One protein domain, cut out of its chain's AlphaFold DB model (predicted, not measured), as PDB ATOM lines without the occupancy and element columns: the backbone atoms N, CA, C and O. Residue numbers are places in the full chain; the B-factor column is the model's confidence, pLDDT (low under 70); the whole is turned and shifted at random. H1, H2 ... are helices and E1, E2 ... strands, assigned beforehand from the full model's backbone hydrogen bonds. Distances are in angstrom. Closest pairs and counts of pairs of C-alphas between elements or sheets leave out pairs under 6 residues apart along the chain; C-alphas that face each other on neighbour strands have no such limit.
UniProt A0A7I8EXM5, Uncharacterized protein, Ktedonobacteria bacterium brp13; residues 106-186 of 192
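AT A GLANCE: This is residues 106 to 186 of the 192 residues of an uncharacterized protein of Ktedonobacteria bacterium brp13 (UniProt A0A7I8EXM5). A three-stranded antiparallel sheet, order E1, E3, E2, has helix H1 along one face; short H2 lies beyond one end. A long loop, residues 145 to 169, folds back between E2 and E3. The printed part has 81 residues, with two helices and three strands named, E1, H1, E2, E3, H2: mixed, compact, radius of gyration of the C-alphas 12.7 A, spans 40 by 24 by 17 A.

IN THESE COORDINATES: E1, residues 113 to 118, begins at C-alpha (145.173, 156.184, 218.793). H1 is 121 to 132, 16.3 A; E2, 136 to 144, 23.1 A, bends by 59 degrees at 139; E3, 170 to 177, 22.9 A. H2, 179 to 184, ends at C-alpha (147.576, 145.610, 231.128).

HOW THE PARTS SIT: N 116 and O 173 of E1 and E3 are 2.9 A apart; N 172 and O 142 join hairpin E2 and E3 at 2.8 A, within hydrogen-bond range. H1 is over E3, height over the sheet 8.8 A, in two layers, helix on one face. E1, H1, E2 form a split strand-helix-strand unit, E3 between its strands, crossover right-handed. Every O i to N i+4 pair in H1 and H2 is within range.

THE WHOLE: The printed part has no cut. Residues 144 to 169 are under pLDDT 70.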
ATOM      1  N   TYR A 106     151.941 161.245 224.044       90.44
ATOM      2  CA  TYR A 106     152.197 159.856 224.427       90.44
ATOM      3  C   TYR A 106     152.062 159.574 225.936       90.44
ATOM      4  O   TYR A 106     151.978 158.409 226.330       90.44
ATOM      5  N   HIS A 107     151.964 160.600 226.790       90.00
ATOM      6  CA  HIS A 107     151.614 160.431 228.206       90.00
ATOM      7  C   HIS A 107     150.105 160.285 228.446       90.00
ATOM      8  O   HIS A 107     149.691 159.945 229.557       90.00
ATOM      9  N   ASP A 108     149.262 160.548 227.443       88.94
ATOM     10  CA  ASP A 108     147.816 160.450 227.594       88.94
ATOM     11  C   ASP A 108     147.352 158.988 227.574       88.94
ATOM     12  O   ASP A 108     147.165 158.372 226.524       88.94
ATOM     13  N   SER A 109     147.157 158.419 228.766       86.12
ATOM     14  CA  SER A 109     146.684 157.040 228.930       86.12
ATOM     15  C   SER A 109     145.222 156.811 228.537       86.12
ATOM     16  O   SER A 109     144.779 155.668 228.578       86.12
ATOM     17  N   THR A 110     144.475 157.866 228.195       88.06
ATOM     18  CA  THR A 110     143.069 157.750 227.777       88.06
ATOM     19  C   THR A 110     142.922 157.536 226.274       88.06
ATOM     20  O   THR A 110     141.892 157.053 225.830       88.06
ATOM     21  N   GLN A 111     143.953 157.829 225.478       90.62
ATOM     22  CA  GLN A 111     143.895 157.652 224.030       90.62
ATOM     23  C   GLN A 111     144.420 156.276 223.602       90.62
ATOM     24  O   GLN A 111     145.471 155.809 224.061       90.62
ATOM     25  N   LEU A 112     143.693 155.648 222.673       91.69
ATOM     26  CA  LEU A 112     144.081 154.391 222.020       91.69
ATOM     27  C   LEU A 112     144.821 154.621 220.695       91.69
ATOM     28  O   LEU A 112     145.617 153.781 220.269       91.69
ATOM     29  N   THR A 113     144.575 155.769 220.063       92.12
ATOM     30  CA  THR A 113     145.173 156.184 218.793       92.12
ATOM     31  C   THR A 113     145.531 157.664 218.841       92.12
ATOM     32  O   THR A 113     144.750 158.445 219.374       92.12
ATOM     33  N   HIS A 114     146.653 158.048 218.237       93.88
ATOM     34  CA  HIS A 114     147.066 159.449 218.084       93.88
ATOM     35  C   HIS A 114     147.557 159.693 216.660       93.88
ATOM     36  O   HIS A 114     148.201 158.819 216.083       93.88
ATOM     37  N   VAL A 115     147.280 160.864 216.092       92.12
ATOM     38  CA  VAL A 115     147.802 161.261 214.777       92.12
ATOM     39  C   VAL A 115     148.640 162.512 214.960       92.12
ATOM     40  O   VAL A 115     148.139 163.515 215.457       92.12
ATOM     41  N   GLU A 116     149.899 162.457 214.538       89.50
ATOM     42  CA  GLU A 116     150.831 163.575 214.667       89.50
ATOM     43  C   GLU A 116     151.463 163.933 213.325       89.50
ATOM     44  O   GLU A 116     151.742 163.057 212.502       89.50
ATOM     45  N   THR A 117     151.706 165.229 213.117       86.88
ATOM     46  CA  THR A 117     152.364 165.738 211.910       86.88
ATOM     47  C   THR A 117     153.734 166.307 212.247       86.88
ATOM     48  O   THR A 117     153.877 167.278 212.987       86.88
ATOM     49  N   TYR A 118     154.764 165.745 211.630       82.75
ATOM     50  CA  TYR A 118     156.151 166.120 211.832       82.75
ATOM     51  C   TYR A 118     156.705 166.856 210.620       82.75
ATOM     52  O   TYR A 118     156.731 166.332 209.511       82.75
ATOM     53  N   ASN A 119     157.240 168.051 210.858       75.88
ATOM     54  CA  ASN A 119     157.989 168.799 209.844       75.88
ATOM     55  C   ASN A 119     159.461 168.355 209.757       75.88
ATOM     56  O   ASN A 119     160.155 168.687 208.804       75.88
ATOM     57  N   TYR A 120     159.955 167.619 210.761       73.62
ATOM     58  CA  TYR A 120     161.359 167.228 210.864       73.62
ATOM     59  C   TYR A 120     161.487 165.776 211.313       73.62
ATOM     60  O   TYR A 120     160.939 165.384 212.345       73.62
ATOM     61  N   ARG A 121     162.284 164.988 210.583       74.06
ATOM     62  CA  ARG A 121     162.518 163.570 210.897       74.06
ATOM     63  C   ARG A 121     163.136 163.356 212.281       74.06
ATOM     64  O   ARG A 121     162.813 162.372 212.928       74.06
ATOM     65  N   LEU A 122     163.985 164.274 212.741       73.75
ATOM     66  CA  LEU A 122     164.587 164.194 214.076       73.75
ATOM     67  C   LEU A 122     163.542 164.304 215.193       73.75
ATOM     68  O   LEU A 122     163.629 163.572 216.173       73.75
ATOM     69  N   LEU A 123     162.531 165.167 215.028       77.19
ATOM     70  CA  LEU A 123     161.414 165.248 215.976       77.19
ATOM     71  C   LEU A 123     160.586 163.972 215.953       77.19
ATOM     72  O   LEU A 123     160.271 163.436 217.008       77.19
ATOM     73  N   LEU A 124     160.291 163.471 214.751       81.56
ATOM     74  CA  LEU A 124     159.588 162.208 214.588       81.56
ATOM     75  C   LEU A 124     160.325 161.071 215.304       81.56
ATOM     76  O   LEU A 124     159.717 160.332 216.066       81.56
ATOM     77  N   GLN A 125     161.628 160.925 215.063       79.00
ATOM     78  CA  GLN A 125     162.423 159.861 215.664       79.00
ATOM     79  C   GLN A 125     162.446 159.975 217.192       79.00
ATOM     80  O   GLN A 125     162.152 158.990 217.864       79.00
ATOM     81  N   LYS A 126     162.706 161.177 217.728       79.69
ATOM     82  CA  LYS A 126     162.669 161.440 219.174       79.69
ATOM     83  C   LYS A 126     161.323 161.029 219.777       79.69
ATOM     84  O   LYS A 126     161.293 160.312 220.774       79.69
ATOM     85  N   ASP A 127     160.218 161.478 219.186       85.00
ATOM     86  CA  ASP A 127     158.882 161.194 219.710       85.00
ATOM     87  C   ASP A 127     158.523 159.711 219.584       85.00
ATOM     88  O   ASP A 127     157.904 159.169 220.490       85.00
ATOM     89  N   VAL A 128     158.924 159.028 218.509       85.44
ATOM     90  CA  VAL A 128     158.682 157.584 218.340       85.44
ATOM     91  C   VAL A 128     159.432 156.776 219.392       85.44
ATOM     92  O   VAL A 128     158.852 155.874 219.996       85.44
ATOM     93  N   GLU A 129     160.707 157.096 219.621       83.69
ATOM     94  CA  GLU A 129     161.522 156.456 220.654       83.69
ATOM     95  C   GLU A 129     160.928 156.707 222.048       83.69
ATOM     96  O   GLU A 129     160.734 155.764 222.815       83.69
ATOM     97  N   ALA A 130     160.543 157.952 222.351       84.69
ATOM     98  CA  ALA A 130     159.905 158.298 223.617       84.69
ATOM     99  C   ALA A 130     158.552 157.590 223.798       84.69
ATOM    100  O   ALA A 130     158.304 156.980 224.837       84.69
ATOM    101  N   ALA A 131     157.684 157.620 222.785       90.00
ATOM    102  CA  ALA A 131     156.348 157.040 222.833       90.00
ATOM    103  C   ALA A 131     156.379 155.510 222.988       90.00
ATOM    104  O   ALA A 131     155.512 154.946 223.665       90.00
ATOM    105  N   ALA A 132     157.406 154.840 222.453       88.25
ATOM    106  CA  ALA A 132     157.612 153.405 222.635       88.25
ATOM    107  C   ALA A 132     157.739 153.013 224.116       88.25
ATOM    108  O   ALA A 132     157.183 151.994 224.528       88.25
ATOM    109  N   HIS A 133     158.372 153.849 224.949       88.31
ATOM    110  CA  HIS A 133     158.447 153.623 226.400       88.31
ATOM    111  C   HIS A 133     157.084 153.694 227.100       88.31
ATOM    112  O   HIS A 133     156.921 153.143 228.187       88.31
ATOM    113  N   TYR A 134     156.098 154.332 226.471       90.38
ATOM    114  CA  TYR A 134     154.730 154.444 226.972       90.38
ATOM    115  C   TYR A 134     153.768 153.459 226.300       90.38
ATOM    116  O   TYR A 134     152.559 153.579 226.482       90.38
ATOM    117  N   GLY A 135     154.267 152.477 225.540       91.31
ATOM    118  CA  GLY A 135     153.432 151.465 224.889       91.31
ATOM    119  C   GLY A 135     152.688 151.978 223.655       91.31
ATOM    120  O   GLY A 135     151.604 151.482 223.345       91.31
ATOM    121  N   TRP A 136     153.239 152.977 222.966       93.62
ATOM    122  CA  TRP A 136     152.765 153.423 221.657       93.62
ATOM    123  C   TRP A 136     153.673 152.914 220.545       93.62
ATOM    124  O   TRP A 136     154.892 152.879 220.696       93.62
ATOM    125  N   VAL A 137     153.090 152.588 219.395       90.62
ATOM    126  CA  VAL A 137     153.833 152.201 218.192       90.62
ATOM    127  C   VAL A 137     153.251 152.866 216.942       90.62
ATOM    128  O   VAL A 137     152.026 152.988 216.835       90.62
ATOM    129  N   PRO A 138     154.094 153.283 215.978       89.25
ATOM    130  CA  PRO A 138     153.627 153.736 214.671       89.25
ATOM    131  C   PRO A 138     152.877 152.614 213.941       89.25
ATOM    132  O   PRO A 138     153.373 151.492 213.862       89.25
ATOM    133  N   GLN A 139     151.712 152.925 213.382       84.25
ATOM    134  CA  GLN A 139     150.869 151.994 212.623       84.25
ATOM    135  C   GLN A 139     150.919 152.301 211.125       84.25
ATOM    136  O   GLN A 139     151.144 151.417 210.301       84.25
ATOM    137  N   THR A 140     150.735 153.571 210.767       78.25
ATOM    138  CA  THR A 140     150.724 154.039 209.378       78.25
ATOM    139  C   THR A 140     151.391 155.407 209.271       78.25
ATOM    140  O   THR A 140     151.528 156.127 210.260       78.25
ATOM    141  N   SER A 141     151.818 155.775 208.061       78.06
ATOM    142  CA  SER A 141     152.269 157.133 207.764       78.06
ATOM    143  C   SER A 141     151.865 157.558 206.372       78.06
ATOM    144  O   SER A 141     151.848 156.735 205.455       78.06
ATOM    145  N   ALA A 142     151.723 158.860 206.205       75.12
ATOM    146  CA  ALA A 142     151.722 159.526 204.918       75.12
ATOM    147  C   ALA A 142     152.818 160.599 204.898       75.12
ATOM    148  O   ALA A 142     153.235 161.092 205.946       75.12
ATOM    149  N   ALA A 143     153.289 160.969 203.711       70.94
ATOM    150  CA  ALA A 143     154.000 162.226 203.522       70.94
ATOM    151  C   ALA A 143     153.223 163.087 202.546       70.94
ATOM    152  O   ALA A 143     152.714 162.607 201.532       70.94
ATOM    153  N   ILE A 144     153.169 164.374 202.851       65.56
ATOM    154  CA  ILE A 144     152.700 165.380 201.914       65.56
ATOM    155  C   ILE A 144     153.938 165.853 201.149       65.56
ATOM    156  O   ILE A 144     154.817 166.460 201.752       65.56
ATOM    157  N   GLY A 145     154.019 165.539 199.849       60.72
ATOM    158  CA  GLY A 145     155.110 165.973 198.957       60.72
ATOM    159  C   GLY A 145     156.044 164.873 198.422       60.72
ATOM    160  O   GLY A 145     156.797 165.122 197.482       60.72
ATOM    161  N   GLY A 146     155.934 163.628 198.909       54.62
ATOM    162  CA  GLY A 146     156.799 162.515 198.487       54.62
ATOM    163  C   GLY A 146     156.288 161.123 198.886       54.62
ATOM    164  O   GLY A 146     155.272 160.990 199.563       54.62
ATOM    165  N   GLN A 147     156.978 160.058 198.446       45.00
ATOM    166  CA  GLN A 147     156.663 158.674 198.833       45.00
ATOM    167  C   GLN A 147     157.248 158.346 200.216       45.00
ATOM    168  O   GLN A 147     158.467 158.255 200.360       45.00
ATOM    169  N   THR A 148     156.402 158.069 201.210       48.66
ATOM    170  CA  THR A 148     156.852 157.478 202.484       48.66
ATOM    171  C   THR A 148     156.812 155.962 202.400       48.66
ATOM    172  O   THR A 148     155.792 155.375 202.046       48.66
ATOM    173  N   ARG A 149     157.909 155.307 202.783       47.66
ATOM    174  CA  ARG A 149     157.930 153.872 203.075       47.66
ATOM    175  C   ARG A 149     158.240 153.694 204.555       47.66
ATOM    176  O   ARG A 149     159.378 153.893 204.962       47.66
ATOM    177  N   ILE A 150     157.253 153.303 205.361       49.62
ATOM    178  CA  ILE A 150     157.556 152.771 206.693       49.62
ATOM    179  C   ILE A 150     157.975 151.319 206.515       49.62
ATOM    180  O   ILE A 150     157.156 150.462 206.202       49.62
ATOM    181  N   ALA A 151     159.252 151.039 206.740       43.22
ATOM    182  CA  ALA A 151     159.693 149.694 207.075       43.22
ATOM    183  C   ALA A 151     159.665 149.575 208.606       43.22
ATOM    184  O   ALA A 151     160.656 149.837 209.278       43.22
ATOM    185  N   GLY A 152     158.495 149.279 209.166       40.09
ATOM    186  CA  GLY A 152     158.329 149.053 210.598       40.09
ATOM    187  C   GLY A 152     158.534 147.576 210.902       40.09
ATOM    188  O   GLY A 152     157.604 146.794 210.756       40.09
ATOM    189  N   SER A 153     159.738 147.172 211.311       38.22
ATOM    190  CA  SER A 153     159.924 145.879 211.975       38.22
ATOM    191  C   SER A 153     159.845 146.096 213.481       38.22
ATOM    192  O   SER A 153     160.741 146.702 214.068       38.22
ATOM    193  N   VAL A 154     158.777 145.601 214.109       37.75
ATOM    194  CA  VAL A 154     158.654 145.533 215.568       37.75
ATOM    195  C   VAL A 154     159.700 144.543 216.083       37.75
ATOM    196  O   VAL A 154     159.491 143.332 216.094       37.75
ATOM    197  N   ARG A 155     160.859 145.055 216.495       37.44
ATOM    198  CA  ARG A 155     161.703 144.398 217.490       37.44
ATOM    199  C   ARG A 155     162.068 145.426 218.547       37.44
ATOM    200  O   ARG A 155     162.592 146.494 218.242       37.44
ATOM    201  N   VAL A 156     161.730 145.077 219.784       34.38
ATOM    202  CA  VAL A 156     162.118 145.755 221.020       34.38
ATOM    203  C   VAL A 156     163.602 146.127 220.924       34.38
ATOM    204  O   VAL A 156     164.445 145.236 220.855       34.38
ATOM    205  N   GLY A 157     163.914 147.426 220.857       34.22
ATOM    206  CA  GLY A 157     165.295 147.921 220.934       34.22
ATOM    207  C   GLY A 157     165.862 148.703 219.743       34.22
ATOM    208  O   GLY A 157     167.061 148.958 219.739       34.22
ATOM    209  N   GLY A 158     165.070 149.126 218.754       40.56
ATOM    210  CA  GLY A 158     165.586 150.042 217.726       40.56
ATOM    211  C   GLY A 158     164.609 150.308 216.589       40.56
ATOM    212  O   GLY A 158     164.660 149.650 215.553       40.56
ATOM    213  N   LEU A 159     163.717 151.282 216.771       44.12
ATOM    214  CA  LEU A 159     162.807 151.744 215.722       44.12
ATOM    215  C   LEU A 159     163.548 152.678 214.755       44.12
ATOM    216  O   LEU A 159     163.533 153.897 214.887       44.12
ATOM    217  N   GLY A 160     164.182 152.096 213.740       44.06
ATOM    218  CA  GLY A 160     164.668 152.845 212.585       44.06
ATOM    219  C   GLY A 160     163.516 153.213 211.649       44.06
ATOM    220  O   GLY A 160     163.268 152.506 210.676       44.06
ATOM    221  N   LEU A 161     162.811 154.319 211.901       51.94
ATOM    222  CA  LEU A 161     161.893 154.891 210.909       51.94
ATOM    223  C   LEU A 161     162.701 155.423 209.719       51.94
ATOM    224  O   LEU A 161     163.312 156.494 209.771       51.94
ATOM    225  N   LEU A 162     162.701 154.668 208.620       48.28
ATOM    226  CA  LEU A 162     163.289 155.080 207.347       48.28
ATOM    227  C   LEU A 162     162.324 155.990 206.574       48.28
ATOM    228  O   LEU A 162     161.874 155.663 205.482       48.28
ATOM    229  N   ALA A 163     162.021 157.165 207.125       46.94
ATOM    230  CA  ALA A 163     161.386 158.220 206.344       46.94
ATOM    231  C   ALA A 163     162.444 158.879 205.442       46.94
ATOM    232  O   ALA A 163     163.331 159.600 205.912       46.94
ATOM    233  N   THR A 164     162.397 158.607 204.138       44.75
ATOM    234  CA  THR A 164     163.163 159.359 203.137       44.75
ATOM    235  C   THR A 164     162.316 160.541 202.684       44.75
ATOM    236  O   THR A 164     161.401 160.350 201.892       44.75
ATOM    237  N   ASN A 165     162.601 161.745 203.180       48.81
ATOM    238  CA  ASN A 165     161.960 162.961 202.679       48.81
ATOM    239  C   ASN A 165     162.987 164.063 202.430       48.81
ATOM    240  O   ASN A 165     163.986 164.153 203.148       48.81
ATOM    241  N   LYS A 166     162.746 164.865 201.386       50.53
ATOM    242  CA  LYS A 166     163.487 166.109 201.139       50.53
ATOM    243  C   LYS A 166     163.004 167.168 202.138       50.53
ATOM    244  O   LYS A 166     161.901 167.054 202.660       50.53
ATOM    245  N   ASP A 167     163.853 168.157 202.409       51.28
ATOM    246  CA  ASP A 167     163.892 169.031 203.599       51.28
ATOM    247  C   ASP A 167     162.622 169.841 203.987       51.28
ATOM    248  O   ASP A 167     162.722 170.720 204.840       51.28
ATOM    249  N   LEU A 168     161.436 169.599 203.413       51.38
ATOM    250  CA  LEU A 168     160.209 170.372 203.680       51.38
ATOM    251  C   LEU A 168     158.902 169.556 203.706       51.38
ATOM    252  O   LEU A 168     157.839 170.129 203.935       51.38
ATOM    253  N   ASP A 169     158.954 168.246 203.483       66.19
ATOM    254  CA  ASP A 169     157.741 167.440 203.349       66.19
ATOM    255  C   ASP A 169     157.253 166.937 204.719       66.19
ATOM    256  O   ASP A 169     157.977 166.259 205.458       66.19
ATOM    257  N   GLN A 170     156.000 167.262 205.047       76.75
ATOM    258  CA  GLN A 170     155.350 166.870 206.297       76.75
ATOM    259  C   GLN A 170     155.166 165.356 206.357       76.75
ATOM    260  O   GLN A 170     154.655 164.755 205.412       76.75
ATOM    261  N   ILE A 171     155.545 164.746 207.480       80.56
ATOM    262  CA  ILE A 171     155.322 163.330 207.766       80.56
ATOM    263  C   ILE A 171     154.163 163.226 208.749       80.56
ATOM    264  O   ILE A 171     154.279 163.667 209.887       80.56
ATOM    265  N   ILE A 172     153.064 162.617 208.330       85.44
ATOM    266  CA  ILE A 172     151.923 162.322 209.197       85.44
ATOM    267  C   ILE A 172     152.075 160.881 209.663       85.44
ATOM    268  O   ILE A 172     152.223 160.000 208.818       85.44
ATOM    269  N   ILE A 173     152.043 160.630 210.971       88.06
ATOM    270  CA  ILE A 173     152.084 159.277 211.539       88.06
ATOM    271  C   ILE A 173     150.871 159.052 212.430       88.06
ATOM    272  O   ILE A 173     150.568 159.869 213.297       88.06
ATOM    273  N   THR A 174     150.230 157.900 212.246       90.06
ATOM    274  CA  THR A 174     149.237 157.379 213.182       90.06
ATOM    275  C   THR A 174     149.916 156.408 214.135       90.06
ATOM    276  O   THR A 174     150.544 155.440 213.705       90.06
ATOM    277  N   PHE A 175     149.767 156.645 215.430       92.44
ATOM    278  CA  PHE A 175     150.221 155.784 216.510       92.44
ATOM    279  C   PHE A 175     149.045 155.017 217.103       92.44
ATOM    280  O   PHE A 175     147.941 155.547 217.216       92.44
ATOM    281  N   GLY A 176     149.300 153.779 217.515       91.69
ATOM    282  CA  GLY A 176     148.359 152.952 218.264       91.69
ATOM    283  C   GLY A 176     149.019 152.337 219.493       91.69
ATOM    284  O   GLY A 176     150.246 152.218 219.553       91.69
ATOM    285  N   ARG A 177     148.208 151.944 220.476       92.62
ATOM    286  CA  ARG A 177     148.677 151.206 221.658       92.62
ATOM    287  C   ARG A 177     149.158 149.803 221.293       92.62
ATOM    288  O   ARG A 177     148.580 149.152 220.424       92.62
ATOM    289  N   THR A 178     150.205 149.323 221.962       90.06
ATOM    290  CA  THR A 178     150.661 147.940 221.773       90.06
ATOM    291  C   THR A 178     149.694 146.937 222.416       90.06
ATOM    292  O   THR A 178     149.016 147.275 223.394       90.06
ATOM    293  N   PRO A 179     149.643 145.683 221.927       88.81
ATOM    294  CA  PRO A 179     148.842 144.628 222.550       88.81
ATOM    295  C   PRO A 179     149.170 144.399 224.033       88.81
ATOM    296  O   PRO A 179     148.270 144.125 224.832       88.81
ATOM    297  N   GLU A 180     150.439 144.541 224.425       89.94
ATOM    298  CA  GLU A 180     150.883 144.394 225.815       89.94
ATOM    299  C   GLU A 180     150.291 145.496 226.696       89.94
ATOM    300  O   GLU A 180     149.761 145.207 227.770       89.94
ATOM    301  N   TRP A 181     150.320 146.745 226.222       91.88
ATOM    302  CA  TRP A 181     149.734 147.871 226.943       91.88
ATOM    303  C   TRP A 181     148.220 147.695 227.110       91.88
ATOM    304  O   TRP A 181     147.704 147.865 228.216       91.88
ATOM    305  N   LEU A 182     147.517 147.293 226.041       90.38
ATOM    306  CA  LEU A 182     146.070 147.034 226.065       90.38
ATOM    307  C   LEU A 182     145.713 145.925 227.061       90.38
ATOM    308  O   LEU A 182     144.774 146.060 227.840       90.38
ATOM    309  N   SER A 183     146.509 144.855 227.095       89.38
ATOM    310  CA  SER A 183     146.300 143.729 228.011       89.38
ATOM    311  C   SER A 183     146.463 144.120 229.483       89.38
ATOM    312  O   SER A 183     145.788 143.551 230.338       89.38
ATOM    313  N   GLN A 184     147.337 145.087 229.778       90.19
ATOM    314  CA  GLN A 184     147.576 145.610 231.128       90.19
ATOM    315  C   GLN A 184     146.566 146.689 231.551       90.19
ATOM    316  O   GLN A 184     146.431 146.956 232.740       90.19
ATOM    317  N   ASN A 185     145.857 147.305 230.601       89.56
ATOM    318  CA  ASN A 185     144.948 148.431 230.839       89.56
ATOM    319  C   ASN A 185     143.498 148.119 230.419       89.56
ATOM    320  O   ASN A 185     142.771 149.033 230.037       89.56
ATOM    321  N   LYS A 186     143.065 146.851 230.494       83.62
ATOM    322  CA  LYS A 186     141.736 146.393 230.031       83.62
ATOM    323  C   LYS A 186     140.571 147.247 230.534       83.62
ATOM    324  O   LYS A 186     139.751 147.665 229.730       83.62
TER     325      LYS A 186